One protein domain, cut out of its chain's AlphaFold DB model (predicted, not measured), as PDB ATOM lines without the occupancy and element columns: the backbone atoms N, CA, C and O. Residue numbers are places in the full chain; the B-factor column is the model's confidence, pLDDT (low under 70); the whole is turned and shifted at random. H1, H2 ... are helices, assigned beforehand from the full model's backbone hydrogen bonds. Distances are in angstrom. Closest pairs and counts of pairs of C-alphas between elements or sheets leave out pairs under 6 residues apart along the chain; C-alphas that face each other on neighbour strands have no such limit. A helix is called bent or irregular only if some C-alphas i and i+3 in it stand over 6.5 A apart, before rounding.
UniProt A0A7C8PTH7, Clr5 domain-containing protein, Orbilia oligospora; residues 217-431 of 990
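What this domain is: This is residues 217 to 431 of the 990 residues of the protein "Clr5 domain-containing protein" of Orbilia oligospora (UniProt A0A7C8PTH7). Three clusters of helices stand in a row along one long axis, in chain order: H1 to H5 gathered round the kinked H4 at one end, H6 to H10 round H8 in the middle, and a smaller cluster, H11 to H13, at the other end. Neighbouring clusters come close at few places. The printed part has 215 residues with thirteen named helices, H1 to H13 along the chain, and no named strand; its class is all helix. It is only just loose, close to compact, with a radius of gyration of the C-alphas of 20.7 A, and only just elongated, spanning 69 by 35 by 27 A.

Where its parts are: H4, residues 262 to 277, is the longest helix, 23.7 A from first to last C-alpha; it has a kink of 37 degrees near residue 270 and is only just irregular, with C-alphas 270 and 273 being 6.8 A apart. Before it come H1, residues 217 to 227, with C-alpha 217 at (191.272, 168.546, 188.041), H2, 234 to 246, 17.9 A, and H3, 250 to 257. After it come H5, 281 to 290, H6, 298 to 307, H7, 317 to 330, 19.9 A, H8, 338 to 349, 16.4 A, H9, 355 to 361, and H10, 369 to 378. H11, 392 to 400, H12, 407 to 416, and H13, 420 to 430, follow; C-alpha 430 is at (156.039, 134.816, 232.695).

How they stand to each other: H4 and H8 are the hubs, touching four helices each. H4 is about perpendicular to H1, at 84 degrees, and touches it, closest at the C-alphas of Ser 227 and Thr 267, 4.5 A. H4 and H5 form a hairpin, closest at C-alphas 275 and 284, 5.5 A. H3 touches H5, C-alphas 254 and 283 being closest at 6.5 A. H2 only just touches H4, with 3 pairs of C-alphas within 8 A, the closest 238 and 274, 7.2 A. H4 is close to but not clearly touching H6, closest C-alphas 273 and 301, 6.5 A. H8 touches H6, closest C-alphas 303 and 343, 6.0 A, and H10, closest 338 and 372, 5.7 A. H6 and H7 form a hairpin, as do H8 and H9. H9 is close to but not clearly touching H11, closest C-alphas 355 and 394, 6.9 A. H13 touches H11 at a shallow tilt of 8 degrees, the same way, closest C-alphas 392 and 422, 6.3 A, and forms a hairpin with H12. Every O i to N i+4 pair is within hydrogen-bond range except in H4, 10 of 12, and H10, 5 of 6.

The domain as a whole: The C-alphas of Pro 217 and Gly 431, the two farthest apart, are 69.8 A apart. The printed part has no cut. The link from H10 to H11, residues 379 to 391, is long. The model's mean pLDDT over the printed part is 90.8; residues 311 to 316 and 380 are under 70.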
ATOM      1  N   PRO A 217     190.552 168.371 186.780       80.25
ATOM      2  CA  PRO A 217     191.272 168.546 188.041       80.25
ATOM      3  C   PRO A 217     190.385 168.371 189.277       80.25
ATOM      4  O   PRO A 217     190.837 167.800 190.263       80.25
ATOM      5  N   LEU A 218     189.125 168.827 189.225       80.62
ATOM      6  CA  LEU A 218     188.196 168.682 190.349       80.62
ATOM      7  C   LEU A 218     187.777 167.222 190.524       80.62
ATOM      8  O   LEU A 218     187.902 166.684 191.615       80.62
ATOM      9  N   LEU A 219     187.333 166.569 189.445       87.38
ATOM     10  CA  LEU A 219     186.940 165.157 189.497       87.38
ATOM     11  C   LEU A 219     188.120 164.248 189.848       87.38
ATOM     12  O   LEU A 219     187.950 163.299 190.601       87.38
ATOM     13  N   GLY A 220     189.312 164.563 189.342       86.38
ATOM     14  CA  GLY A 220     190.545 163.881 189.717       86.38
ATOM     15  C   GLY A 220     190.851 164.030 191.206       86.38
ATOM     16  O   GLY A 220     191.178 163.036 191.839       86.38
ATOM     17  N   ASN A 221     190.677 165.227 191.779       83.50
ATOM     18  CA  ASN A 221     190.842 165.448 193.217       83.50
ATOM     19  C   ASN A 221     189.803 164.675 194.046       83.50
ATOM     20  O   ASN A 221     190.163 164.054 195.034       83.50
ATOM     21  N   ILE A 222     188.536 164.654 193.619       87.25
ATOM     22  CA  ILE A 222     187.478 163.884 194.295       87.25
ATOM     23  C   ILE A 222     187.811 162.390 194.286       87.25
ATOM     24  O   ILE A 222     187.817 161.757 195.334       87.25
ATOM     25  N   ILE A 223     188.146 161.838 193.116       91.12
ATOM     26  CA  ILE A 223     188.548 160.431 192.983       91.12
ATOM     27  C   ILE A 223     189.762 160.147 193.867       91.12
ATOM     28  O   ILE A 223     189.763 159.158 194.580       91.12
ATOM     29  N   TYR A 224     190.762 161.029 193.862       87.38
ATOM     30  CA  TYR A 224     191.955 160.897 194.694       87.38
ATOM     31  C   TYR A 224     191.627 160.882 196.195       87.38
ATOM     32  O   TYR A 224     192.130 160.028 196.923       87.38
ATOM     33  N   GLN A 225     190.770 161.795 196.659       87.56
ATOM     34  CA  GLN A 225     190.362 161.860 198.061       87.56
ATOM     35  C   GLN A 225     189.630 160.588 198.491       87.56
ATOM     36  O   GLN A 225     189.959 160.015 199.526       87.56
ATOM     37  N   ILE A 226     188.694 160.110 197.672       89.50
ATOM     38  CA  ILE A 226     187.896 158.922 197.982       89.50
ATOM     39  C   ILE A 226     188.743 157.650 197.879       89.50
ATOM     40  O   ILE A 226     188.740 156.843 198.800       89.50
ATOM     41  N   SER A 227     189.520 157.476 196.801       88.38
ATOM     42  CA  SER A 227     190.336 156.271 196.570       88.38
ATOM     43  C   SER A 227     191.439 156.061 197.595       88.38
ATOM     44  O   SER A 227     192.083 155.019 197.584       88.38
ATOM     45  N   ASN A 228     191.741 157.087 198.385       83.12
ATOM     46  CA  ASN A 228     192.716 157.000 199.451       83.12
ATOM     47  C   ASN A 228     192.053 157.037 200.825       83.12
ATOM     48  O   ASN A 228     192.811 157.042 201.771       83.12
ATOM     49  N   HIS A 229     190.723 157.091 200.976       85.69
ATOM     50  CA  HIS A 229     190.027 157.297 202.267       85.69
ATOM     51  C   HIS A 229     190.441 158.583 202.999       85.69
ATOM     52  O   HIS A 229     190.752 158.593 204.193       85.69
ATOM     53  N   LEU A 230     190.557 159.693 202.265       83.94
ATOM     54  CA  LEU A 230     190.846 161.013 202.843       83.94
ATOM     55  C   LEU A 230     189.582 161.741 203.320       83.94
ATOM     56  O   LEU A 230     189.696 162.699 204.084       83.94
ATOM     57  N   THR A 231     188.403 161.293 202.892       85.62
ATOM     58  CA  THR A 231     187.103 161.722 203.424       85.62
ATOM     59  C   THR A 231     186.871 161.045 204.767       85.62
ATOM     60  O   THR A 231     186.978 159.821 204.852       85.62
ATOM     61  N   ARG A 232     186.606 161.829 205.817       76.88
ATOM     62  CA  ARG A 232     186.496 161.295 207.186       76.88
ATOM     63  C   ARG A 232     185.114 160.729 207.489       76.88
ATOM     64  O   ARG A 232     185.023 159.798 208.279       76.88
ATOM     65  N   ASP A 233     184.081 161.270 206.848       83.19
ATOM     66  CA  ASP A 233     182.688 160.882 207.049       83.19
ATOM     67  C   ASP A 233     181.877 160.902 205.733       83.19
ATOM     68  O   ASP A 233     182.346 161.333 204.672       83.19
ATOM     69  N   TYR A 234     180.641 160.392 205.795       82.25
ATOM     70  CA  TYR A 234     179.705 160.396 204.665       82.25
ATOM     71  C   TYR A 234     179.234 161.813 204.292       82.25
ATOM     72  O   TYR A 234     178.858 162.044 203.140       82.25
ATOM     73  N   GLY A 235     179.275 162.767 205.228       84.81
ATOM     74  CA  GLY A 235     178.886 164.160 205.003       84.81
ATOM     75  C   GLY A 235     179.820 164.874 204.026       84.81
ATOM     76  O   GLY A 235     179.357 165.530 203.083       84.81
ATOM     77  N   ASP A 236     181.130 164.674 204.181       85.38
ATOM     78  CA  ASP A 236     182.158 165.121 203.240       85.38
ATOM     79  C   ASP A 236     181.887 164.546 201.844       85.38
ATOM     80  O   ASP A 236     181.867 165.272 200.844       85.38
ATOM     81  N   LEU A 237     181.616 163.239 201.769       88.81
ATOM     82  CA  LEU A 237     181.379 162.535 200.510       88.81
ATOM     83  C   LEU A 237     180.119 163.038 199.794       88.81
ATOM     84  O   LEU A 237     180.157 163.308 198.590       88.81
ATOM     85  N   TYR A 238     179.020 163.236 200.526       89.81
ATOM     86  CA  TYR A 238     177.798 163.833 199.986       89.81
ATOM     87  C   TYR A 238     178.021 165.262 199.515       89.81
ATOM     88  O   TYR A 238     177.586 165.607 198.418       89.81
ATOM     89  N   THR A 239     178.777 166.060 200.267       88.56
ATOM     90  CA  THR A 239     179.122 167.426 199.864       88.56
ATOM     91  C   THR A 239     179.908 167.435 198.551       88.56
ATOM     92  O   THR A 239     179.628 168.252 197.667       88.56
ATOM     93  N   LEU A 240     180.859 166.511 198.370       89.25
ATOM     94  CA  LEU A 240     181.607 166.373 197.116       89.25
ATOM     95  C   LEU A 240     180.703 165.943 195.954       89.25
ATOM     96  O   LEU A 240     180.794 166.511 194.863       89.25
ATOM     97  N   LEU A 241     179.808 164.977 196.170       92.31
ATOM     98  CA  LEU A 241     178.872 164.527 195.138       92.31
ATOM     99  C   LEU A 241     177.838 165.607 194.772       92.31
ATOM    100  O   LEU A 241     177.547 165.806 193.592       92.31
ATOM    101  N   ASP A 242     177.350 166.375 195.745       91.00
ATOM    102  CA  ASP A 242     176.463 167.516 195.513       91.00
ATOM    103  C   ASP A 242     177.170 168.622 194.724       91.00
ATOM    104  O   ASP A 242     176.566 169.248 193.851       91.00
ATOM    105  N   GLN A 243     178.467 168.845 194.962       88.94
ATOM    106  CA  GLN A 243     179.274 169.738 194.127       88.94
ATOM    107  C   GLN A 243     179.391 169.213 192.690       88.94
ATOM    108  O   GLN A 243     179.263 169.999 191.747       88.94
ATOM    109  N   VAL A 244     179.588 167.905 192.499       92.06
ATOM    110  CA  VAL A 244     179.608 167.281 191.163       92.06
ATOM    111  C   VAL A 244     178.292 167.531 190.427       92.06
ATOM    112  O   VAL A 244     178.319 167.944 189.263       92.06
ATOM    113  N   ASP A 245     177.154 167.340 191.094       92.31
ATOM    114  CA  ASP A 245     175.832 167.555 190.500       92.31
ATOM    115  C   ASP A 245     175.567 169.048 190.236       92.31
ATOM    116  O   ASP A 245     175.209 169.427 189.117       92.31
ATOM    117  N   LYS A 246     175.844 169.921 191.215       90.88
ATOM    118  CA  LYS A 246     175.693 171.385 191.112       90.88
ATOM    119  C   LYS A 246     176.485 171.979 189.950       90.88
ATOM    120  O   LYS A 246     176.034 172.936 189.321       90.88
ATOM    121  N   HIS A 247     177.665 171.434 189.670       89.12
ATOM    122  CA  HIS A 247     178.514 171.889 188.574       89.12
ATOM    123  C   HIS A 247     178.272 171.145 187.248       89.12
ATOM    124  O   HIS A 247     178.933 171.448 186.254       89.12
ATOM    125  N   GLY A 248     177.320 170.207 187.192       92.19
ATOM    126  CA  GLY A 248     176.980 169.473 185.970       92.19
ATOM    127  C   GLY A 248     178.052 168.468 185.530       92.19
ATOM    128  O   GLY A 248     178.167 168.174 184.338       92.19
ATOM    129  N   PHE A 249     178.846 167.946 186.469       93.75
ATOM    130  CA  PHE A 249     179.954 167.014 186.206       93.75
ATOM    131  C   PHE A 249     179.581 165.536 186.329       93.75
ATOM    132  O   PHE A 249     180.431 164.659 186.171       93.75
ATOM    133  N   ARG A 250     178.305 165.247 186.565       94.69
ATOM    134  CA  ARG A 250     177.766 163.900 186.744       94.69
ATOM    135  C   ARG A 250     178.119 162.938 185.604       94.69
ATOM    136  O   ARG A 250     178.621 161.844 185.842       94.69
ATOM    137  N   LEU A 251     177.930 163.354 184.348       94.50
ATOM    138  CA  LEU A 251     178.230 162.514 183.179       94.50
ATOM    139  C   LEU A 251     179.730 162.195 183.067       94.50
ATOM    140  O   LEU A 251     180.111 161.113 182.617       94.50
ATOM    141  N   GLN A 252     180.580 163.149 183.437       94.56
ATOM    142  CA  GLN A 252     182.031 163.030 183.419       94.56
ATOM    143  C   GLN A 252     182.497 162.103 184.540       94.56
ATOM    144  O   GLN A 252     183.288 161.203 184.261       94.56
ATOM    145  N   LEU A 253     181.955 162.255 185.755       94.50
ATOM    146  CA  LEU A 253     182.203 161.325 186.855       94.50
ATOM    147  C   LEU A 253     181.784 159.907 186.460       94.50
ATOM    148  O   LEU A 253     182.594 158.994 186.559       94.50
ATOM    149  N   ARG A 254     180.586 159.724 185.887       95.88
ATOM    150  CA  ARG A 254     180.113 158.415 185.406       95.88
ATOM    151  C   ARG A 254     181.096 157.751 184.441       95.88
ATOM    152  O   ARG A 254     181.412 156.577 184.593       95.88
ATOM    153  N   LYS A 255     181.594 158.508 183.454       94.06
ATOM    154  CA  LYS A 255     182.591 158.019 182.484       94.06
ATOM    155  C   LYS A 255     183.919 157.659 183.149       94.06
ATOM    156  O   LYS A 255     184.540 156.687 182.732       94.06
ATOM    157  N   LEU A 256     184.354 158.435 184.145       93.38
ATOM    158  CA  LEU A 256     185.569 158.147 184.910       93.38
ATOM    159  C   LEU A 256     185.409 156.872 185.737       93.38
ATOM    160  O   LEU A 256     186.286 156.015 185.690       93.38
ATOM    161  N   LEU A 257     184.271 156.702 186.412       94.88
ATOM    162  CA  LEU A 257     183.982 155.509 187.208       94.88
ATOM    163  C   LEU A 257     183.867 154.235 186.362       94.88
ATOM    164  O   LEU A 257     184.052 153.146 186.882       94.88
ATOM    165  N   SER A 258     183.638 154.333 185.051       95.00
ATOM    166  CA  SER A 258     183.677 153.176 184.142       95.00
ATOM    167  C   SER A 258     185.096 152.694 183.792       95.00
ATOM    168  O   SER A 258     185.248 151.663 183.136       95.00
ATOM    169  N   ILE A 259     186.147 153.423 184.181       93.50
ATOM    170  CA  ILE A 259     187.534 153.056 183.873       93.50
ATOM    171  C   ILE A 259     187.986 151.911 184.786       93.50
ATOM    172  O   ILE A 259     187.912 151.999 186.009       93.50
ATOM    173  N   LYS A 260     188.538 150.847 184.194       90.69
ATOM    174  CA  LYS A 260     189.121 149.713 184.923       90.69
ATOM    175  C   LYS A 260     190.525 150.054 185.421       90.69
ATOM    176  O   LYS A 260     191.514 149.671 184.805       90.69
ATOM    177  N   SER A 261     190.600 150.809 186.513       87.88
ATOM    178  CA  SER A 261     191.850 151.059 187.241       87.88
ATOM    179  C   SER A 261     191.660 150.808 188.740       87.88
ATOM    180  O   SER A 261     190.541 150.992 189.226       87.88
ATOM    181  N   PRO A 262     192.716 150.429 189.485       82.12
ATOM    182  CA  PRO A 262     192.613 150.171 190.923       82.12
ATOM    183  C   PRO A 262     192.057 151.356 191.727       82.12
ATOM    184  O   PRO A 262     191.136 151.170 192.512       82.12
ATOM    185  N   SER A 263     192.521 152.588 191.473       84.56
ATOM    186  CA  SER A 263     192.023 153.790 192.168       84.56
ATOM    187  C   SER A 263     190.544 154.069 191.883       84.56
ATOM    188  O   SER A 263     189.810 154.516 192.763       84.56
ATOM    189  N   ILE A 264     190.079 153.785 190.661       92.50
ATOM    190  CA  ILE A 264     188.657 153.912 190.321       92.50
ATOM    191  C   ILE A 264     187.843 152.808 190.985       92.50
ATOM    192  O   ILE A 264     186.768 153.099 191.485       92.50
ATOM    193  N   LEU A 265     188.344 151.573 191.045       89.50
ATOM    194  CA  LEU A 265     187.664 150.493 191.755       89.50
ATOM    195  C   LEU A 265     187.517 150.806 193.252       89.50
ATOM    196  O   LEU A 265     186.425 150.645 193.788       89.50
ATOM    197  N   ALA A 266     188.577 151.318 193.885       86.69
ATOM    198  CA  ALA A 266     188.557 151.815 195.261       86.69
ATOM    199  C   ALA A 266     187.489 152.901 195.451       86.69
ATOM    200  O   ALA A 266     186.622 152.796 196.315       86.69
ATOM    201  N   THR A 267     187.495 153.899 194.561       93.12
ATOM    202  CA  THR A 267     186.507 154.987 194.556       93.12
ATOM    203  C   THR A 267     185.087 154.463 194.393       93.12
ATOM    204  O   THR A 267     184.190 154.876 195.116       93.12
ATOM    205  N   CYS A 268     184.873 153.543 193.453       94.56
ATOM    206  CA  CYS A 268     183.589 152.902 193.210       94.56
ATOM    207  C   CYS A 268     183.106 152.154 194.453       94.56
ATOM    208  O   CYS A 268     181.958 152.341 194.831       94.56
ATOM    209  N   SER A 269     183.973 151.362 195.094       90.94
ATOM    210  CA  SER A 269     183.649 150.623 196.318       90.94
ATOM    211  C   SER A 269     183.217 151.561 197.444       90.94
ATOM    212  O   SER A 269     182.172 151.340 198.042       90.94
ATOM    213  N   ALA A 270     183.970 152.640 197.679       90.44
ATOM    214  CA  ALA A 270     183.645 153.639 198.696       90.44
ATOM    215  C   ALA A 270     182.374 154.450 198.366       90.44
ATOM    216  O   ALA A 270     181.651 154.869 199.263       90.44
ATOM    217  N   LEU A 271     182.077 154.662 197.078       94.00
ATOM    218  CA  LEU A 271     180.890 155.394 196.629       94.00
ATOM    219  C   LEU A 271     179.614 154.549 196.559       94.00
ATOM    220  O   LEU A 271     178.541 155.135 196.418       94.00
ATOM    221  N   LEU A 272     179.693 153.213 196.617       94.12
ATOM    222  CA  LEU A 272     178.518 152.346 196.472       94.12
ATOM    223  C   LEU A 272     177.436 152.677 197.504       94.12
ATOM    224  O   LEU A 272     176.293 152.913 197.114       94.12
ATOM    225  N   ASP A 273     177.817 152.753 198.781       91.06
ATOM    226  CA  ASP A 273     176.923 153.105 199.888       91.06
ATOM    227  C   ASP A 273     176.265 154.469 199.623       91.06
ATOM    228  O   ASP A 273     175.045 154.615 199.670       91.06
ATOM    229  N   SER A 274     177.064 155.470 199.241       91.81
ATOM    230  CA  SER A 274     176.562 156.817 198.968       91.81
ATOM    231  C   SER A 274     175.640 156.894 197.756       91.81
ATOM    232  O   SER A 274     174.666 157.645 197.786       91.81
ATOM    233  N   PHE A 275     175.912 156.144 196.685       94.69
ATOM    234  CA  PHE A 275     175.004 156.081 195.540       94.69
ATOM    235  C   PHE A 275     173.688 155.417 195.920       94.69
ATOM    236  O   PHE A 275     172.633 155.919 195.536       94.69
ATOM    237  N   TYR A 276     173.742 154.343 196.707       93.75
ATOM    238  CA  TYR A 276     172.547 153.670 197.195       93.75
ATOM    239  C   TYR A 276     171.697 154.608 198.069       93.75
ATOM    240  O   TYR A 276     170.531 154.860 197.764       93.75
ATOM    241  N   PHE A 277     172.294 155.232 199.088       90.88
ATOM    242  CA  PHE A 277     171.580 156.119 200.014       90.88
ATOM    243  C   PHE A 277     171.056 157.409 199.364       90.88
ATOM    244  O   PHE A 277     169.999 157.907 199.755       90.88
ATOM    245  N   ARG A 278     171.718 157.920 198.313       90.38
ATOM    246  CA  ARG A 278     171.213 159.042 197.494       90.38
ATOM    247  C   ARG A 278     170.120 158.630 196.499       90.38
ATOM    248  O   ARG A 278     169.601 159.501 195.801       90.38
ATOM    249  N   ARG A 279     169.769 157.337 196.414       92.31
ATOM    250  CA  ARG A 279     168.895 156.758 195.371       92.31
ATOM    251  C   ARG A 279     169.390 157.078 193.964       92.31
ATOM    252  O   ARG A 279     168.626 157.372 193.044       92.31
ATOM    253  N   ASP A 280     170.704 157.061 193.810       94.56
ATOM    254  CA  ASP A 280     171.372 157.310 192.551       94.56
ATOM    255  C   ASP A 280     171.500 156.005 191.752       94.56
ATOM    256  O   ASP A 280     172.595 155.480 191.523       94.56
ATOM    257  N   ASP A 281     170.353 155.469 191.324       94.50
ATOM    258  CA  ASP A 281     170.278 154.198 190.594       94.50
ATOM    259  C   ASP A 281     171.120 154.218 189.316       94.50
ATOM    260  O   ASP A 281     171.683 153.202 188.912       94.50
ATOM    261  N   GLU A 282     171.227 155.375 188.660       95.88
ATOM    262  CA  GLU A 282     172.030 155.528 187.448       95.88
ATOM    263  C   GLU A 282     173.519 155.293 187.737       95.88
ATOM    264  O   GLU A 282     174.163 154.507 187.032       95.88
ATOM    265  N   MET A 283     174.074 155.958 188.756       97.19
ATOM    266  CA  MET A 283     175.490 155.826 189.113       97.19
ATOM    267  C   MET A 283     175.786 154.477 189.760       97.19
ATOM    268  O   MET A 283     176.809 153.867 189.431       97.19
ATOM    269  N   LEU A 284     174.879 153.976 190.602       96.25
ATOM    270  CA  LEU A 284     174.979 152.658 191.225       96.25
ATOM    271  C   LEU A 284     175.018 151.551 190.163       96.25
ATOM    272  O   LEU A 284     175.967 150.766 190.110       96.25
ATOM    273  N   ASN A 285     174.034 151.523 189.257       95.81
ATOM    274  CA  ASN A 285     173.968 150.515 188.196       95.81
ATOM    275  C   ASN A 285     175.131 150.637 187.215       95.81
ATOM    276  O   ASN A 285     175.679 149.616 186.794       95.81
ATOM    277  N   ASN A 286     175.541 151.861 186.864       96.38
ATOM    278  CA  ASN A 286     176.719 152.067 186.024       96.38
ATOM    279  C   ASN A 286     177.982 151.510 186.692       96.38
ATOM    280  O   ASN A 286     178.780 150.849 186.028       96.38
ATOM    281  N   THR A 287     178.162 151.752 187.988       96.56
ATOM    282  CA  THR A 287     179.317 151.265 188.750       96.56
ATOM    283  C   THR A 287     179.350 149.738 188.790       96.56
ATOM    284  O   THR A 287     180.336 149.146 188.354       96.56
ATOM    285  N   LEU A 288     178.248 149.098 189.193       95.44
ATOM    286  CA  LEU A 288     178.138 147.635 189.276       95.44
ATOM    287  C   LEU A 288     178.279 146.953 187.906       95.44
ATOM    288  O   LEU A 288     178.919 145.912 187.791       95.44
ATOM    289  N   SER A 289     177.739 147.559 186.843       96.31
ATOM    290  CA  SER A 289     177.852 147.012 185.482       96.31
ATOM    291  C   SER A 289     179.287 147.053 184.948       96.31
ATOM    292  O   SER A 289     179.695 146.169 184.195       96.31
ATOM    293  N   ASN A 290     180.059 148.084 185.311       96.12
ATOM    294  CA  ASN A 290     181.449 148.226 184.869       96.12
ATOM    295  C   ASN A 290     182.442 147.458 185.764       96.12
ATOM    296  O   ASN A 290     183.504 147.060 185.272       96.12
ATOM    297  N   HIS A 291     182.082 147.217 187.030       94.25
ATOM    298  CA  HIS A 291     182.899 146.545 188.049       94.25
ATOM    299  C   HIS A 291     182.115 145.411 188.737       94.25
ATOM    300  O   HIS A 291     181.732 145.548 189.897       94.25
ATOM    301  N   PRO A 292     181.881 144.276 188.050       93.81
ATOM    302  CA  PRO A 292     181.024 143.186 188.535       93.81
ATOM    303  C   PRO A 292     181.552 142.453 189.779       93.81
ATOM    304  O   PRO A 292     180.827 141.670 190.385       93.81
ATOM    305  N   GLN A 293     182.815 142.670 190.152       90.38
ATOM    306  CA  GLN A 293     183.387 142.189 191.409       90.38
ATOM    307  C   GLN A 293     182.803 142.902 192.637       90.38
ATOM    308  O   GLN A 293     182.841 142.352 193.733       90.38
ATOM    309  N   LEU A 294     182.259 144.108 192.453       91.06
ATOM    310  CA  LEU A 294     181.536 144.811 193.499       91.06
ATOM    311  C   LEU A 294     180.127 144.218 193.615       91.06
ATOM    312  O   LEU A 294     179.418 144.082 192.616       91.06
ATOM    313  N   LYS A 295     179.715 143.868 194.832       90.19
ATOM    314  CA  LYS A 295     178.383 143.321 195.117       90.19
ATOM    315  C   LYS A 295     177.513 144.372 195.799       90.19
ATOM    316  O   LYS A 295     178.014 145.202 196.552       90.19
ATOM    317  N   ARG A 296     176.199 144.297 195.572       89.44
ATOM    318  CA  ARG A 296     175.216 144.987 196.415       89.44
ATOM    319  C   ARG A 296     175.105 144.233 197.736       89.44
ATOM    320  O   ARG A 296     174.422 143.215 197.797       89.44
ATOM    321  N   GLY A 297     175.810 144.688 198.763       91.31
ATOM    322  CA  GLY A 297     175.660 144.146 200.111       91.31
ATOM    323  C   GLY A 297     174.452 144.779 200.790       91.31
ATOM    324  O   GLY A 297     174.630 145.744 201.515       91.31
ATOM    325  N   LEU A 298     173.230 144.286 200.548       95.06
ATOM    326  CA  LEU A 298     172.029 144.901 201.140       95.06
ATOM    327  C   LEU A 298     172.033 144.838 202.675       95.06
ATOM    328  O   LEU A 298     171.638 145.812 203.305       95.06
ATOM    329  N   TYR A 299     172.546 143.757 203.273       94.81
ATOM    330  CA  TYR A 299     172.760 143.686 204.723       94.81
ATOM    331  C   TYR A 299     173.829 144.670 205.207       94.81
ATOM    332  O   TYR A 299     173.614 145.322 206.218       94.81
ATOM    333  N   HIS A 300     174.909 144.873 204.444       92.06
ATOM    334  CA  HIS A 300     175.902 145.920 204.726       92.06
ATOM    335  C   HIS A 300     175.285 147.324 204.640       92.06
ATOM    336  O   HIS A 300     175.533 148.158 205.504       92.06
ATOM    337  N   TYR A 301     174.426 147.603 203.652       93.50
ATOM    338  CA  TYR A 301     173.698 148.877 203.579       93.50
ATOM    339  C   TYR A 301     172.733 149.049 204.750       93.50
ATOM    340  O   TYR A 301     172.593 150.158 205.260       93.50
ATOM    341  N   LEU A 302     172.090 147.964 205.186       93.38
ATOM    342  CA  LEU A 302     171.212 147.960 206.347       93.38
ATOM    343  C   LEU A 302     172.002 148.237 207.633       93.38
ATOM    344  O   LEU A 302     171.658 149.156 208.362       93.38
ATOM    345  N   GLU A 303     173.106 147.530 207.865       92.06
ATOM    346  CA  GLU A 303     174.009 147.727 209.006       92.06
ATOM    347  C   GLU A 303     174.564 149.157 209.039       92.06
ATOM    348  O   GLU A 303     174.526 149.830 210.071       92.06
ATOM    349  N   LYS A 304     175.015 149.668 207.886       89.44
ATOM    350  CA  LYS A 304     175.473 151.054 207.740       89.44
ATOM    351  C   LYS A 304     174.363 152.063 207.995       89.44
ATOM    352  O   LYS A 304     174.641 153.097 208.599       89.44
ATOM    353  N   PHE A 305     173.137 151.793 207.549       90.62
ATOM    354  CA  PHE A 305     171.985 152.647 207.828       90.62
ATOM    355  C   PHE A 305     171.696 152.699 209.332       90.62
ATOM    356  O   PHE A 305     171.497 153.783 209.871       90.62
ATOM    357  N   MET A 306     171.731 151.546 210.003       88.19
ATOM    358  CA  MET A 306     171.506 151.435 211.445       88.19
ATOM    359  C   MET A 306     172.607 152.135 212.253       88.19
ATOM    360  O   MET A 306     172.306 152.884 213.174       88.19
ATOM    361  N   SER A 307     173.873 151.966 211.855       85.94
ATOM    362  CA  SER A 307     175.030 152.551 212.553       85.94
ATOM    363  C   SER A 307     175.160 154.069 212.378       85.94
ATOM    364  O   SER A 307     175.802 154.716 213.194       85.94
ATOM    365  N   ASN A 308     174.595 154.638 211.306       82.88
ATOM    366  CA  ASN A 308     174.720 156.063 210.965       82.88
ATOM    367  C   ASN A 308     173.351 156.760 210.881       82.88
ATOM    368  O   ASN A 308     173.197 157.733 210.139       82.88
ATOM    369  N   ALA A 309     172.334 156.249 211.583       76.38
ATOM    370  CA  ALA A 309     170.976 156.783 211.503       76.38
ATOM    371  C   ALA A 309     170.913 158.284 211.855       76.38
ATOM    372  O   ALA A 309     170.131 159.015 211.243       76.38
ATOM    373  N   ASP A 310     171.777 158.742 212.767       71.00
ATOM    374  CA  ASP A 310     171.876 160.143 213.192       71.00
ATOM    375  C   ASP A 310     172.525 161.061 212.139       71.00
ATOM    376  O   ASP A 310     172.156 162.233 212.028       71.00
ATOM    377  N   ASP A 311     173.440 160.528 211.321       68.31
ATOM    378  CA  ASP A 311     174.155 161.282 210.280       68.31
ATOM    379  C   ASP A 311     173.375 161.363 208.957       68.31
ATOM    380  O   ASP A 311     173.674 162.182 208.077       68.31
ATOM    381  N   LEU A 312     172.362 160.510 208.779       65.56
ATOM    382  CA  LEU A 312     171.521 160.521 207.588       65.56
ATOM    383  C   LEU A 312     170.486 161.661 207.659       65.56
ATOM    384  O   LEU A 312     169.924 161.943 208.716       65.56
ATOM    385  N   PRO A 313     170.153 162.320 206.530       63.00
ATOM    386  CA  PRO A 313     169.154 163.386 206.519       63.00
ATOM    387  C   PRO A 313     167.819 162.919 207.132       63.00
ATOM    388  O   PRO A 313     167.132 162.073 206.552       63.00
ATOM    389  N   GLN A 314     167.425 163.514 208.269       60.19
ATOM    390  CA  GLN A 314     166.291 163.094 209.121       60.19
ATOM    391  C   GLN A 314     164.961 162.856 208.369       60.19
ATOM    392  O   GLN A 314     164.122 162.071 208.801       60.19
ATOM    393  N   PHE A 315     164.754 163.493 207.211       53.78
ATOM    394  CA  PHE A 315     163.521 163.370 206.422       53.78
ATOM    395  C   PHE A 315     163.473 162.160 205.465       53.78
ATOM    396  O   PHE A 315     162.410 161.888 204.897       53.78
ATOM    397  N   ALA A 316     164.576 161.425 205.272       65.50
ATOM    398  CA  ALA A 316     164.653 160.299 204.328       65.50
ATOM    399  C   ALA A 316     164.724 158.909 204.990       65.50
ATOM    400  O   ALA A 316     164.445 157.915 204.313       65.50
ATOM    401  N   GLY A 317     165.036 158.837 206.291       76.06
ATOM    402  CA  GLY A 317     165.385 157.592 206.985       76.06
ATOM    403  C   GLY A 317     164.352 156.473 206.833       76.06
ATOM    404  O   GLY A 317     164.650 155.427 206.263       76.06
ATOM    405  N   GLY A 318     163.102 156.714 207.241       85.50
ATOM    406  CA  GLY A 318     162.069 155.666 207.232       85.50
ATOM    407  C   GLY A 318     161.721 155.117 205.842       85.50
ATOM    408  O   GLY A 318     161.407 153.939 205.709       85.50
ATOM    409  N   ARG A 319     161.807 155.937 204.782       89.12
ATOM    410  CA  ARG A 319     161.556 155.451 203.410       89.12
ATOM    411  C   ARG A 319     162.724 154.641 202.873       89.12
ATOM    412  O   ARG A 319     162.503 153.677 202.161       89.12
ATOM    413  N   LEU A 320     163.952 155.067 203.158       90.56
ATOM    414  CA  LEU A 320     165.152 154.365 202.713       90.56
ATOM    415  C   LEU A 320     165.271 152.995 203.386       90.56
ATOM    416  O   LEU A 320     165.500 152.013 202.692       90.56
ATOM    417  N   LEU A 321     165.027 152.925 204.699       92.44
ATOM    418  CA  LEU A 321     164.972 151.660 205.429       92.44
ATOM    419  C   LEU A 321     163.949 150.703 204.813       92.44
ATOM    420  O   LEU A 321     164.267 149.551 204.530       92.44
ATOM    421  N   LYS A 322     162.739 151.206 204.547       93.44
ATOM    422  CA  LYS A 322     161.685 150.419 203.912       93.44
ATOM    423  C   LYS A 322     162.086 149.916 202.526       93.44
ATOM    424  O   LYS A 322     161.858 148.752 202.232       93.44
ATOM    425  N   ASP A 323     162.719 150.751 201.707       92.56
ATOM    426  CA  ASP A 323     163.167 150.338 200.374       92.56
ATOM    427  C   ASP A 323     164.245 149.238 200.449       92.56
ATOM    428  O   ASP A 323     164.192 148.292 199.663       92.56
ATOM    429  N   ILE A 324     165.170 149.310 201.421       94.62
ATOM    430  CA  ILE A 324     166.158 148.242 201.670       94.62
ATOM    431  C   ILE A 324     165.447 146.946 202.071       94.62
ATOM    432  O   ILE A 324     165.732 145.889 201.508       94.62
ATOM    433  N   LEU A 325     164.510 147.018 203.022       96.06
ATOM    434  CA  LEU A 325     163.754 145.856 203.501       96.06
ATOM    435  C   LEU A 325     162.886 145.237 202.396       96.06
ATOM    436  O   LEU A 325     162.843 144.012 202.268       96.06
ATOM    437  N   ASP A 326     162.249 146.061 201.564       95.56
ATOM    438  CA  ASP A 326     161.482 145.618 200.401       95.56
ATOM    439  C   ASP A 326     162.406 144.940 199.373       95.56
ATOM    440  O   ASP A 326     162.055 143.889 198.838       95.56
ATOM    441  N   GLU A 327     163.602 145.480 199.101       95.44
ATOM    442  CA  GLU A 327     164.576 144.864 198.185       95.44
ATOM    443  C   GLU A 327     165.096 143.519 198.730       95.44
ATOM    444  O   GLU A 327     165.082 142.526 197.999       95.44
ATOM    445  N   ILE A 328     165.454 143.449 200.020       96.75
ATOM    446  CA  ILE A 328     165.846 142.205 200.711       96.75
ATOM    447  C   ILE A 328     164.714 141.170 200.642       96.75
ATOM    448  O   ILE A 328     164.949 140.015 200.272       96.75
ATOM    449  N   SER A 329     163.476 141.580 200.941       96.56
ATOM    450  CA  SER A 329     162.309 140.696 200.909       96.56
ATOM    451  C   SER A 329     161.974 140.214 199.500       96.56
ATOM    452  O   SER A 329     161.584 139.058 199.347       96.56
ATOM    453  N   ASN A 330     162.074 141.074 198.485       96.19
ATOM    454  CA  ASN A 330     161.744 140.729 197.098       96.19
ATOM    455  C   ASN A 330     162.782 139.793 196.470       96.19
ATOM    456  O   ASN A 330     162.441 138.994 195.598       96.19
ATOM    457  N   LEU A 331     164.040 139.898 196.900       95.44
ATOM    458  CA  LEU A 331     165.132 139.034 196.456       95.44
ATOM    459  C   LEU A 331     165.250 137.739 197.278       95.44
ATOM    460  O   LEU A 331     166.090 136.907 196.943       95.44
ATOM    461  N   GLU A 332     164.429 137.569 198.322       96.50
ATOM    462  CA  GLU A 332     164.491 136.449 199.273       96.50
ATOM    463  C   GLU A 332     165.916 136.211 199.808       96.50
ATOM    464  O   GLU A 332     166.407 135.082 199.859       96.50
ATOM    465  N   LEU A 333     166.614 137.290 200.177       96.25
ATOM    466  CA  LEU A 333     167.973 137.194 200.707       96.25
ATOM    467  C   LEU A 333     167.926 136.743 202.166       96.25
ATOM    468  O   LEU A 333     167.655 137.539 203.060       96.25
ATOM    469  N   TYR A 334     168.190 135.465 202.413       97.12
ATOM    470  CA  TYR A 334     168.317 134.922 203.766       97.12
ATOM    471  C   TYR A 334     169.606 135.449 204.417       97.12
ATOM    472  O   TYR A 334     170.632 135.455 203.734       97.12
ATOM    473  N   PRO A 335     169.583 135.853 205.699       97.38
ATOM    474  CA  PRO A 335     170.805 136.202 206.413       97.38
ATOM    475  C   PRO A 335     171.733 134.980 206.484       97.38
ATOM    476  O   PRO A 335     171.286 133.858 206.756       97.38
ATOM    477  N   GLU A 336     173.015 135.191 206.203       96.12
ATOM    478  CA  GLU A 336     174.053 134.153 206.203       96.12
ATOM    479  C   GLU A 336     174.780 134.053 207.552       96.12
ATOM    480  O   GLU A 336     175.404 133.028 207.832       96.12
ATOM    481  N   SER A 337     174.667 135.083 208.399       96.25
ATOM    482  CA  SER A 337     175.244 135.124 209.745       96.25
ATOM    483  C   SER A 337     174.258 135.657 210.788       96.25
ATOM    484  O   SER A 337     173.234 136.269 210.464       96.25
ATOM    485  N   ALA A 338     174.572 135.426 212.063       95.69
ATOM    486  CA  ALA A 338     173.770 135.923 213.173       95.69
ATOM    487  C   ALA A 338     173.773 137.465 213.237       95.69
ATOM    488  O   ALA A 338     172.752 138.052 213.588       95.69
ATOM    489  N   GLU A 339     174.853 138.129 212.810       94.56
ATOM    490  CA  GLU A 339     174.944 139.592 212.695       94.56
ATOM    491  C   GLU A 339     173.977 140.141 211.635       94.56
ATOM    492  O   GLU A 339     173.266 141.114 211.891       94.56
ATOM    493  N   GLU A 340     173.882 139.497 210.466       96.19
ATOM    494  CA  GLU A 340     172.929 139.898 209.420       96.19
ATOM    495  C   GLU A 340     171.478 139.691 209.869       96.19
ATOM    496  O   GLU A 340     170.626 140.559 209.661       96.19
ATOM    497  N   ALA A 341     171.186 138.563 210.524       96.88
ATOM    498  CA  ALA A 341     169.853 138.279 211.055       96.88
ATOM    499  C   ALA A 341     169.468 139.239 212.190       96.88
ATOM    500  O   ALA A 341     168.322 139.694 212.243       96.88
ATOM    501  N   TYR A 342     170.417 139.588 213.060       95.19
ATOM    502  CA  TYR A 342     170.236 140.606 214.088       95.19
ATOM    503  C   TYR A 342     169.948 141.976 213.460       95.19
ATOM    504  O   TYR A 342     168.933 142.597 213.771       95.19
ATOM    505  N   THR A 343     170.771 142.395 212.497       94.31
ATOM    506  CA  THR A 343     170.596 143.656 211.759       94.31
ATOM    507  C   THR A 343     169.224 143.721 211.082       94.31
ATOM    508  O   THR A 343     168.531 144.738 211.176       94.31
ATOM    509  N   LEU A 344     168.782 142.622 210.457       96.50
ATOM    510  CA  LEU A 344     167.451 142.513 209.855       96.50
ATOM    511  C   LEU A 344     166.335 142.689 210.882       96.50
ATOM    512  O   LEU A 344     165.356 143.388 210.615       96.50
ATOM    513  N   LEU A 345     166.464 142.042 212.040       95.44
ATOM    514  CA  LEU A 345     165.480 142.119 213.110       95.44
ATOM    515  C   LEU A 345     165.360 143.546 213.646       95.44
ATOM    516  O   LEU A 345     164.250 144.075 213.695       95.44
ATOM    517  N   VAL A 346     166.481 144.187 213.991       92.62
ATOM    518  CA  VAL A 346     166.481 145.570 214.492       92.62
ATOM    519  C   VAL A 346     165.866 146.514 213.454       92.62
ATOM    520  O   VAL A 346     164.961 147.281 213.785       92.62
ATOM    521  N   ALA A 347     166.243 146.383 212.181       93.06
ATOM    522  CA  ALA A 347     165.644 147.143 211.088       93.06
ATOM    523  C   ALA A 347     164.122 146.941 210.974       93.06
ATOM    524  O   ALA A 347     163.370 147.912 210.893       93.06
ATOM    525  N   CYS A 348     163.644 145.694 211.022       94.31
ATOM    526  CA  CYS A 348     162.211 145.393 210.953       94.31
ATOM    527  C   CYS A 348     161.438 145.907 212.178       94.31
ATOM    528  O   CYS A 348     160.241 146.161 212.078       94.31
ATOM    529  N   LYS A 349     162.084 146.085 213.339       92.00
ATOM    530  CA  LYS A 349     161.434 146.653 214.531       92.00
ATOM    531  C   LYS A 349     161.098 148.136 214.363       92.00
ATOM    532  O   LYS A 349     160.105 148.581 214.940       92.00
ATOM    533  N   HIS A 350     161.851 148.885 213.553       88.69
ATOM    534  CA  HIS A 350     161.596 150.312 213.318       88.69
ATOM    535  C   HIS A 350     160.252 150.600 212.632       88.69
ATOM    536  O   HIS A 350     159.750 151.721 212.736       88.69
ATOM    537  N   ASN A 351     159.643 149.613 211.969       85.88
ATOM    538  CA  ASN A 351     158.334 149.750 211.342       85.88
ATOM    539  C   ASN A 351     157.422 148.572 211.717       85.88
ATOM    540  O   ASN A 351     157.767 147.409 211.523       85.88
ATOM    541  N   SER A 352     156.229 148.862 212.246       78.75
ATOM    542  CA  SER A 352     155.308 147.843 212.773       78.75
ATOM    543  C   SER A 352     154.977 146.732 211.787       78.75
ATOM    544  O   SER A 352     154.795 145.584 212.192       78.75
ATOM    545  N   ASP A 353     154.909 147.086 210.509       89.25
ATOM    546  CA  ASP A 353     154.384 146.224 209.456       89.25
ATOM    547  C   ASP A 353     155.460 145.292 208.867       89.25
ATOM    548  O   ASP A 353     155.127 144.322 208.184       89.25
ATOM    549  N   ASP A 354     156.738 145.532 209.181       91.62
ATOM    550  CA  ASP A 354     157.868 144.885 208.505       91.62
ATOM    551  C   ASP A 354     158.412 143.664 209.268       91.62
ATOM    552  O   ASP A 354     159.183 142.884 208.714       91.62
ATOM    553  N   LEU A 355     157.961 143.395 210.503       94.56
ATOM    554  CA  LEU A 355     158.406 142.214 211.269       94.56
ATOM    555  C   LEU A 355     158.110 140.884 210.546       94.56
ATOM    556  O   LEU A 355     158.841 139.905 210.704       94.56
ATOM    557  N   GLY A 356     157.086 140.860 209.688       95.00
ATOM    558  CA  GLY A 356     156.787 139.711 208.832       95.00
ATOM    559  C   GLY A 356     157.864 139.414 207.777       95.00
ATOM    560  O   GLY A 356     157.899 138.299 207.253       95.00
ATOM    561  N   VAL A 357     158.739 140.374 207.451       96.25
ATOM    562  CA  VAL A 357     159.924 140.157 206.600       96.25
ATOM    563  C   VAL A 357     160.951 139.325 207.363       96.25
ATOM    564  O   VAL A 357     161.345 138.265 206.875       96.25
ATOM    565  N   PHE A 358     161.299 139.727 208.590       96.62
ATOM    566  CA  PHE A 358     162.207 138.963 209.451       96.62
ATOM    567  C   PHE A 358     161.705 137.532 209.680       96.62
ATOM    568  O   PHE A 358     162.435 136.581 209.427       96.62
ATOM    569  N   GLN A 359     160.434 137.355 210.058       95.94
ATOM    570  CA  GLN A 359     159.865 136.021 210.313       95.94
ATOM    571  C   GLN A 359     159.887 135.088 209.097       95.94
ATOM    572  O   GLN A 359     159.869 133.869 209.253       95.94
ATOM    573  N   ARG A 360     159.879 135.651 207.887       96.50
ATOM    574  CA  ARG A 360     159.914 134.884 206.639       96.50
ATOM    575  C   ARG A 360     161.334 134.501 206.238       96.50
ATOM    576  O   ARG A 360     161.526 133.413 205.704       96.50
ATOM    577  N   LEU A 361     162.290 135.407 206.444       97.19
ATOM    578  CA  LEU A 361     163.674 135.249 205.992       97.19
ATOM    579  C   LEU A 361     164.585 134.620 207.049       97.19
ATOM    580  O   LEU A 361     165.598 134.028 206.693       97.19
ATOM    581  N   TRP A 362     164.255 134.711 208.335       96.94
ATOM    582  CA  TRP A 362     165.034 134.064 209.384       96.94
ATOM    583  C   TRP A 362     164.713 132.568 209.466       96.94
ATOM    584  O   TRP A 362     163.573 132.164 209.695       96.94
ATOM    585  N   ASP A 363     165.745 131.736 209.295       96.56
ATOM    586  CA  ASP A 363     165.667 130.289 209.485       96.56
ATOM    587  C   ASP A 363     166.320 129.903 210.827       96.56
ATOM    588  O   ASP A 363     167.554 129.845 210.905       96.56
ATOM    589  N   PRO A 364     165.531 129.574 211.870       95.19
ATOM    590  CA  PRO A 364     166.060 129.227 213.190       95.19
ATOM    591  C   PRO A 364     166.894 127.936 213.196       95.19
ATOM    592  O   PRO A 364     167.525 127.621 214.201       95.19
ATOM    593  N   LYS A 365     166.888 127.155 212.103       96.12
ATOM    594  CA  LYS A 365     167.757 125.976 211.951       96.12
ATOM    595  C   LYS A 365     169.160 126.325 211.468       96.12
ATOM    596  O   LYS A 365     170.052 125.493 211.612       96.12
ATOM    597  N   LYS A 366     169.328 127.479 210.816       96.75
ATOM    598  CA  LYS A 366     170.630 127.961 210.336       96.75
ATOM    599  C   LYS A 366     171.295 128.877 211.348       96.75
ATOM    600  O   LYS A 366     172.497 128.767 211.535       96.75
ATOM    601  N   ILE A 367     170.506 129.766 211.944       97.38
ATOM    602  CA  ILE A 367     170.955 130.752 212.922       97.38
ATOM    603  C   ILE A 367     170.130 130.515 214.176       97.38
ATOM    604  O   ILE A 367     168.925 130.791 214.194       97.38
ATOM    605  N   GLU A 368     170.764 129.955 215.201       96.62
ATOM    606  CA  GLU A 368     170.074 129.607 216.436       96.62
ATOM    607  C   GLU A 368     169.655 130.871 217.197       96.62
ATOM    608  O   GLU A 368     170.342 131.891 217.201       96.62
ATOM    609  N   LEU A 369     168.525 130.799 217.905       95.38
ATOM    610  CA  LEU A 369     168.028 131.905 218.730       95.38
ATOM    611  C   LEU A 369     169.074 132.387 219.753       95.38
ATOM    612  O   LEU A 369     169.179 133.580 220.012       95.38
ATOM    613  N   GLN A 370     169.870 131.462 220.295       94.25
ATOM    614  CA  GLN A 370     170.921 131.759 221.271       94.25
ATOM    615  C   GLN A 370     172.055 132.597 220.668       94.25
ATOM    616  O   GLN A 370     172.626 133.425 221.371       94.25
ATOM    617  N   GLU A 371     172.362 132.424 219.377       94.75
ATOM    618  CA  GLU A 371     173.363 133.242 218.683       94.75
ATOM    619  C   GLU A 371     172.868 134.686 218.529       94.75
ATOM    620  O   GLU A 371     173.617 135.625 218.791       94.75
ATOM    621  N   LEU A 372     171.580 134.873 218.205       94.00
ATOM    622  CA  LEU A 372     170.956 136.202 218.154       94.00
ATOM    623  C   LEU A 372     170.896 136.869 219.530       94.00
ATOM    624  O   LEU A 372     171.215 138.051 219.657       94.00
ATOM    625  N   GLU A 373     170.499 136.124 220.565       90.75
ATOM    626  CA  GLU A 373     170.473 136.621 221.945       90.75
ATOM    627  C   GLU A 373     171.888 136.960 222.445       90.75
ATOM    628  O   GLU A 373     172.061 137.950 223.158       90.75
ATOM    629  N   HIS A 374     172.908 136.208 222.016       89.81
ATOM    630  CA  HIS A 374     174.305 136.512 222.318       89.81
ATOM    631  C   HIS A 374     174.767 137.812 221.650       89.81
ATOM    632  O   HIS A 374     175.324 138.664 222.338       89.81
ATOM    633  N   ILE A 375     174.482 138.022 220.361       88.69
ATOM    634  CA  ILE A 375     174.820 139.284 219.679       88.69
ATOM    635  C   ILE A 375     174.097 140.459 220.333       88.69
ATOM    636  O   ILE A 375     174.734 141.453 220.672       88.69
ATOM    637  N   SER A 376     172.800 140.322 220.623       84.56
ATOM    638  CA  SER A 376     172.037 141.366 221.316       84.56
ATOM    639  C   SER A 376     172.615 141.732 222.684       84.56
ATOM    640  O   SER A 376     172.383 142.849 223.130       84.56
ATOM    641  N   SER A 377     173.328 140.821 223.356       80.44
ATOM    642  CA  SER A 377     173.986 141.114 224.638       80.44
ATOM    643  C   SER A 377     175.259 141.958 224.498       80.44
ATOM    644  O   SER A 377     175.702 142.546 225.480       80.44
ATOM    645  N   ILE A 378     175.837 142.023 223.292       80.50
ATOM    646  CA  ILE A 378     176.995 142.869 222.960       80.50
ATOM    647  C   ILE A 378     176.538 144.308 222.669       80.50
ATOM    648  O   ILE A 378     177.281 145.255 222.925       80.50
ATOM    649  N   HIS A 379     175.320 144.476 222.152       74.69
ATOM    650  CA  HIS A 379     174.748 145.783 221.844       74.69
ATOM    651  C   HIS A 379     174.260 146.511 223.098       74.69
ATOM    652  O   HIS A 379     173.744 145.918 224.045       74.69
ATOM    653  N   THR A 380     174.450 147.828 223.103       67.25
ATOM    654  CA  THR A 380     174.371 148.667 224.299       67.25
ATOM    655  C   THR A 380     173.110 149.525 224.377       67.25
ATOM    656  O   THR A 380     172.921 150.192 225.386       67.25
ATOM    657  N   SER A 381     172.201 149.546 223.402       82.19
ATOM    658  CA  SER A 381     170.953 150.314 223.568       82.19
ATOM    659  C   SER A 381     169.761 149.423 223.932       82.19
ATOM    660  O   SER A 381     169.663 148.262 223.534       82.19
ATOM    661  N   VAL A 382     168.828 149.957 224.725       82.69
ATOM    662  CA  VAL A 382     167.594 149.240 225.116       82.69
ATOM    663  C   VAL A 382     166.697 149.045 223.909       82.69
ATOM    664  O   VAL A 382     166.049 148.014 223.748       82.69
ATOM    665  N   GLU A 383     166.692 150.039 223.028       84.19
ATOM    666  CA  GLU A 383     165.967 150.031 221.770       84.19
ATOM    667  C   GLU A 383     166.379 148.857 220.862       84.19
ATOM    668  O   GLU A 383     165.541 148.279 220.156       84.19
ATOM    669  N   GLU A 384     167.644 148.455 220.950       83.94
ATOM    670  CA  GLU A 384     168.250 147.329 220.239       83.94
ATOM    671  C   GLU A 384     168.018 145.964 220.904       83.94
ATOM    672  O   GLU A 384     168.232 144.932 220.259       83.94
ATOM    673  N   GLN A 385     167.518 145.915 222.147       87.50
ATOM    674  CA  GLN A 385     167.170 144.646 222.794       87.50
ATOM    675  C   GLN A 385     166.060 143.941 222.020       87.50
ATOM    676  O   GLN A 385     165.050 144.545 221.651       87.50
ATOM    677  N   LEU A 386     166.211 142.636 221.801       90.25
ATOM    678  CA  LEU A 386     165.341 141.861 220.907       90.25
ATOM    679  C   LEU A 386     163.853 141.980 221.254       90.25
ATOM    680  O   LEU A 386     163.040 142.160 220.351       90.25
ATOM    681  N   LEU A 387     163.503 141.944 222.544       92.00
ATOM    682  CA  LEU A 387     162.115 142.025 223.014       92.00
ATOM    683  C   LEU A 387     161.536 143.439 223.082       92.00
ATOM    684  O   LEU A 387     160.313 143.580 223.134       92.00
ATOM    685  N   TYR A 388     162.366 144.483 223.074       90.94
ATOM    686  CA  TYR A 388     161.871 145.846 223.214       90.94
ATOM    687  C   TYR A 388     161.053 146.248 221.980       90.94
ATOM    688  O   TYR A 388     161.594 146.445 220.894       90.94
ATOM    689  N   SER A 389     159.739 146.408 222.133       91.06
ATOM    690  CA  SER A 389     158.876 146.982 221.102       91.06
ATOM    691  C   SER A 389     157.764 147.809 221.730       91.06
ATOM    692  O   SER A 389     157.097 147.379 222.667       91.06
ATOM    693  N   ARG A 390     157.519 148.992 221.156       88.25
ATOM    694  CA  ARG A 390     156.365 149.840 221.499       88.25
ATOM    695  C   ARG A 390     155.061 149.350 220.862       88.25
ATOM    696  O   ARG A 390     153.990 149.859 221.184       88.25
ATOM    697  N   ASN A 391     155.134 148.400 219.930       93.56
ATOM    698  CA  ASN A 391     153.971 147.842 219.260       93.56
ATOM    699  C   ASN A 391     153.613 146.486 219.878       93.56
ATOM    700  O   ASN A 391     154.350 145.509 219.770       93.56
ATOM    701  N   LEU A 392     152.420 146.404 220.467       94.44
ATOM    702  CA  LEU A 392     151.941 145.196 221.139       94.44
ATOM    703  C   LEU A 392     151.891 143.959 220.221       94.44
ATOM    704  O   LEU A 392     152.100 142.842 220.689       94.44
ATOM    705  N   ALA A 393     151.593 144.137 218.930       94.56
ATOM    706  CA  ALA A 393     151.561 143.036 217.969       94.56
ATOM    707  C   ALA A 393     152.974 142.523 217.666       94.56
ATOM    708  O   ALA A 393     153.182 141.311 217.650       94.56
ATOM    709  N   GLN A 394     153.950 143.426 217.510       93.81
ATOM    710  CA  GLN A 394     155.358 143.044 217.375       93.81
ATOM    711  C   GLN A 394     155.852 142.315 218.630       93.81
ATOM    712  O   GLN A 394     156.438 141.247 218.503       93.81
ATOM    713  N   LEU A 395     155.558 142.826 219.832       95.62
ATOM    714  CA  LEU A 395     155.945 142.175 221.089       95.62
ATOM    715  C   LEU A 395     155.414 140.737 221.180       95.62
ATOM    716  O   LEU A 395     156.168 139.814 221.473       95.62
ATOM    717  N   LYS A 396     154.125 140.525 220.889       95.94
ATOM    718  CA  LYS A 396     153.535 139.175 220.862       95.94
ATOM    719  C   LYS A 396     154.227 138.275 219.845       95.94
ATOM    720  O   LYS A 396     154.585 137.153 220.175       95.94
ATOM    721  N   SER A 397     154.456 138.801 218.646       95.12
ATOM    722  CA  SER A 397     155.118 138.096 217.552       95.12
ATOM    723  C   SER A 397     156.547 137.662 217.921       95.12
ATOM    724  O   SER A 397     156.934 136.520 217.685       95.12
ATOM    725  N   LEU A 398     157.310 138.523 218.603       95.50
ATOM    726  CA  LEU A 398     158.644 138.197 219.121       95.50
ATOM    727  C   LEU A 398     158.587 137.122 220.218       95.50
ATOM    728  O   LEU A 398     159.349 136.156 220.187       95.50
ATOM    729  N   LEU A 399     157.645 137.224 221.157       96.00
ATOM    730  CA  LEU A 399     157.459 136.202 222.194       96.00
ATOM    731  C   LEU A 399     157.041 134.840 221.606       96.00
ATOM    732  O   LEU A 399     157.441 133.797 222.131       96.00
ATOM    733  N   GLU A 400     156.266 134.840 220.518       94.81
ATOM    734  CA  GLU A 400     155.890 133.646 219.746       94.81
ATOM    735  C   GLU A 400     157.081 133.049 218.982       94.81
ATOM    736  O   GLU A 400     157.198 131.825 218.902       94.81
ATOM    737  N   CYS A 401     158.005 133.888 218.497       93.88
ATOM    738  CA  CYS A 401     159.291 133.463 217.929       93.88
ATOM    739  C   CYS A 401     160.257 132.868 218.972       93.88
ATOM    740  O   CYS A 401     161.276 132.294 218.594       93.88
ATOM    741  N   GLY A 402     159.934 132.961 220.266       95.12
ATOM    742  CA  GLY A 402     160.684 132.326 221.348       95.12
ATOM    743  C   GLY A 402     161.710 133.221 222.040       95.12
ATOM    744  O   GLY A 402     162.345 132.743 222.975       95.12
ATOM    745  N   PHE A 403     161.838 134.494 221.648       94.50
ATOM    746  CA  PHE A 403     162.717 135.447 222.332       94.50
ATOM    747  C   PHE A 403     162.301 135.571 223.805       94.50
ATOM    748  O   PHE A 403     161.125 135.797 224.114       94.50
ATOM    749  N   THR A 404     163.254 135.379 224.718       93.31
ATOM    750  CA  THR A 404     163.001 135.465 226.171       93.31
ATOM    751  C   THR A 404     164.084 136.212 226.934       93.31
ATOM    752  O   THR A 404     163.847 136.588 228.080       93.31
ATOM    753  N   SER A 405     165.234 136.473 226.307       90.94
ATOM    754  CA  SER A 405     166.280 137.301 226.899       90.94
ATOM    755  C   SER A 405     165.760 138.701 227.264       90.94
ATOM    756  O   SER A 405     165.068 139.339 226.469       90.94
ATOM    757  N   PHE A 406     166.096 139.164 228.472       91.88
ATOM    758  CA  PHE A 406     165.706 140.461 229.050       91.88
ATOM    759  C   PHE A 406     164.194 140.679 229.276       91.88
ATOM    760  O   PHE A 406     163.726 141.821 229.354       91.88
ATOM    761  N   ILE A 407     163.396 139.610 229.394       95.56
ATOM    762  CA  ILE A 407     161.942 139.726 229.586       95.56
ATOM    763  C   ILE A 407     161.569 140.423 230.903       95.56
ATOM    764  O   ILE A 407     160.602 141.189 230.931       95.56
ATOM    765  N   PHE A 408     162.318 140.196 231.987       95.75
ATOM    766  CA  PHE A 408     162.046 140.836 233.277       95.75
ATOM    767  C   PHE A 408     162.495 142.291 233.303       95.75
ATOM    768  O   PHE A 408     161.806 143.126 233.888       95.75
ATOM    769  N   SER A 409     163.597 142.605 232.629       93.62
ATOM    770  CA  SER A 409     164.084 143.971 232.442       93.62
ATOM    771  C   SER A 409     163.063 144.802 231.670       93.62
ATOM    772  O   SER A 409     162.661 145.874 232.130       93.62
ATOM    773  N   PHE A 410     162.524 144.255 230.576       94.31
ATOM    774  CA  PHE A 410     161.465 144.917 229.819       94.31
ATOM    775  C   PHE A 410     160.144 145.001 230.600       94.31
ATOM    776  O   PHE A 410     159.481 146.038 230.586       94.31
ATOM    777  N   LEU A 411     159.768 143.956 231.348       96.06
ATOM    778  CA  LEU A 411     158.585 143.995 232.216       96.06
ATOM    779  C   LEU A 411     158.708 145.075 233.299       96.06
ATOM    780  O   LEU A 411     157.758 145.826 233.520       96.06
ATOM    781  N   PHE A 412     159.864 145.174 233.954       95.81
ATOM    782  CA  PHE A 412     160.137 146.218 234.936       95.81
ATOM    783  C   PHE A 412     159.992 147.603 234.302       95.81
ATOM    784  O   PHE A 412     159.233 148.432 234.801       95.81
ATOM    785  N   GLN A 413     160.622 147.819 233.147       94.25
ATOM    786  CA  GLN A 413     160.532 149.070 232.400       94.25
ATOM    787  C   GLN A 413     159.078 149.457 232.082       94.25
ATOM    788  O   GLN A 413     158.657 150.589 232.320       94.25
ATOM    789  N   VAL A 414     158.294 148.506 231.580       94.75
ATOM    790  CA  VAL A 414     156.880 148.680 231.229       94.75
ATOM    791  C   VAL A 414     156.021 149.033 232.451       94.75
ATOM    792  O   VAL A 414     155.118 149.867 232.337       94.75
ATOM    793  N   ILE A 415     156.318 148.460 233.623       95.50
ATOM    794  CA  ILE A 415     155.654 148.809 234.889       95.50
ATOM    795  C   ILE A 415     155.958 150.262 235.274       95.50
ATOM    796  O   ILE A 415     155.032 151.000 235.610       95.50
ATOM    797  N   ILE A 416     157.226 150.678 235.200       95.50
ATOM    798  CA  ILE A 416     157.649 152.048 235.541       95.50
ATOM    799  C   ILE A 416     157.067 153.079 234.565       95.50
ATOM    800  O   ILE A 416     156.629 154.142 234.990       95.50
ATOM    801  N   LEU A 417     157.003 152.756 233.272       92.44
ATOM    802  CA  LEU A 417     156.452 153.645 232.241       92.44
ATOM    803  C   LEU A 417     154.917 153.624 232.158       92.44
ATOM    804  O   LEU A 417     154.335 154.382 231.383       92.44
ATOM    805  N   GLY A 418     154.244 152.765 232.928       93.44
ATOM    806  CA  GLY A 418     152.783 152.719 232.972       93.44
ATOM    807  C   GLY A 418     152.108 152.064 231.757       93.44
ATOM    808  O   GLY A 418     150.907 152.267 231.559       93.44
ATOM    809  N   ASP A 419     152.814 151.267 230.944       93.62
ATOM    810  CA  ASP A 419     152.222 150.599 229.772       93.62
ATOM    811  C   ASP A 419     151.481 149.307 230.165       93.62
ATOM    812  O   ASP A 419     152.007 148.193 230.185       93.62
ATOM    813  N   GLN A 420     150.191 149.462 230.455       92.81
ATOM    814  CA  GLN A 420     149.339 148.372 230.934       92.81
ATOM    815  C   GLN A 420     149.199 147.211 229.933       92.81
ATOM    816  O   GLN A 420     149.012 146.059 230.339       92.81
ATOM    817  N   ASN A 421     149.250 147.497 228.629       94.00
ATOM    818  CA  ASN A 421     149.009 146.493 227.594       94.00
ATOM    819  C   ASN A 421     150.206 145.561 227.453       94.00
ATOM    820  O   ASN A 421     150.037 144.337 227.459       94.00
ATOM    821  N   SER A 422     151.405 146.138 227.374       94.81
ATOM    822  CA  SER A 422     152.647 145.369 227.350       94.81
ATOM    823  C   SER A 422     152.830 144.607 228.664       94.81
ATOM    824  O   SER A 422     153.173 143.424 228.631       94.81
ATOM    825  N   MET A 423     152.475 145.215 229.809       95.19
ATOM    826  CA  MET A 423     152.565 144.564 231.123       95.19
ATOM    827  C   MET A 423     151.727 143.285 231.157       95.19
ATOM    828  O   MET A 423     152.209 142.240 231.584       95.19
ATOM    829  N   ARG A 424     150.480 143.342 230.667       94.31
ATOM    830  CA  ARG A 424     149.581 142.180 230.626       94.31
ATOM    831  C   ARG A 424     150.185 141.024 229.836       94.31
ATOM    832  O   ARG A 424     150.210 139.908 230.345       94.31
ATOM    833  N   VAL A 425     150.680 141.298 228.629       96.25
ATOM    834  CA  VAL A 425     151.268 140.273 227.748       96.25
ATOM    835  C   VAL A 425     152.504 139.641 228.389       96.25
ATOM    836  O   VAL A 425     152.641 138.418 228.390       96.25
ATOM    837  N   LEU A 426     153.378 140.457 228.983       96.06
ATOM    838  CA  LEU A 426     154.595 139.986 229.643       96.06
ATOM    839  C   LEU A 426     154.286 139.191 230.921       96.06
ATOM    840  O   LEU A 426     154.819 138.098 231.106       96.06
ATOM    841  N   CYS A 427     153.373 139.665 231.774       95.50
ATOM    842  CA  CYS A 427     152.957 138.933 232.973       95.50
ATOM    843  C   CYS A 427     152.283 137.597 232.636       95.50
ATOM    844  O   CYS A 427     152.566 136.599 233.297       95.50
ATOM    845  N   GLU A 428     151.426 137.553 231.609       95.56
ATOM    846  CA  GLU A 428     150.825 136.305 231.114       95.56
ATOM    847  C   GLU A 428     151.899 135.324 230.635       95.56
ATOM    848  O   GLU A 428     151.837 134.137 230.960       95.56
ATOM    849  N   ARG A 429     152.914 135.823 229.918       96.25
ATOM    850  CA  ARG A 429     154.021 135.008 229.410       96.25
ATOM    851  C   ARG A 429     154.894 134.426 230.522       96.25
ATOM    852  O   ARG A 429     155.279 133.263 230.428       96.25
ATOM    853  N   VAL A 430     155.187 135.214 231.556       96.12
ATOM    854  CA  VAL A 430     156.039 134.816 232.695       96.12
ATOM    855  C   VAL A 430     155.243 134.071 233.783       96.12
ATOM    856  O   VAL A 430     155.817 133.412 234.646       96.12
ATOM    857  N   GLY A 431     153.908 134.118 233.745       95.56
ATOM    858  CA  GLY A 431     153.041 133.472 234.736       95.56
ATOM    859  C   GLY A 431     152.894 134.258 236.044       95.56
ATOM    860  O   GLY A 431     152.565 133.676 237.082       95.56
TER     861      GLY A 431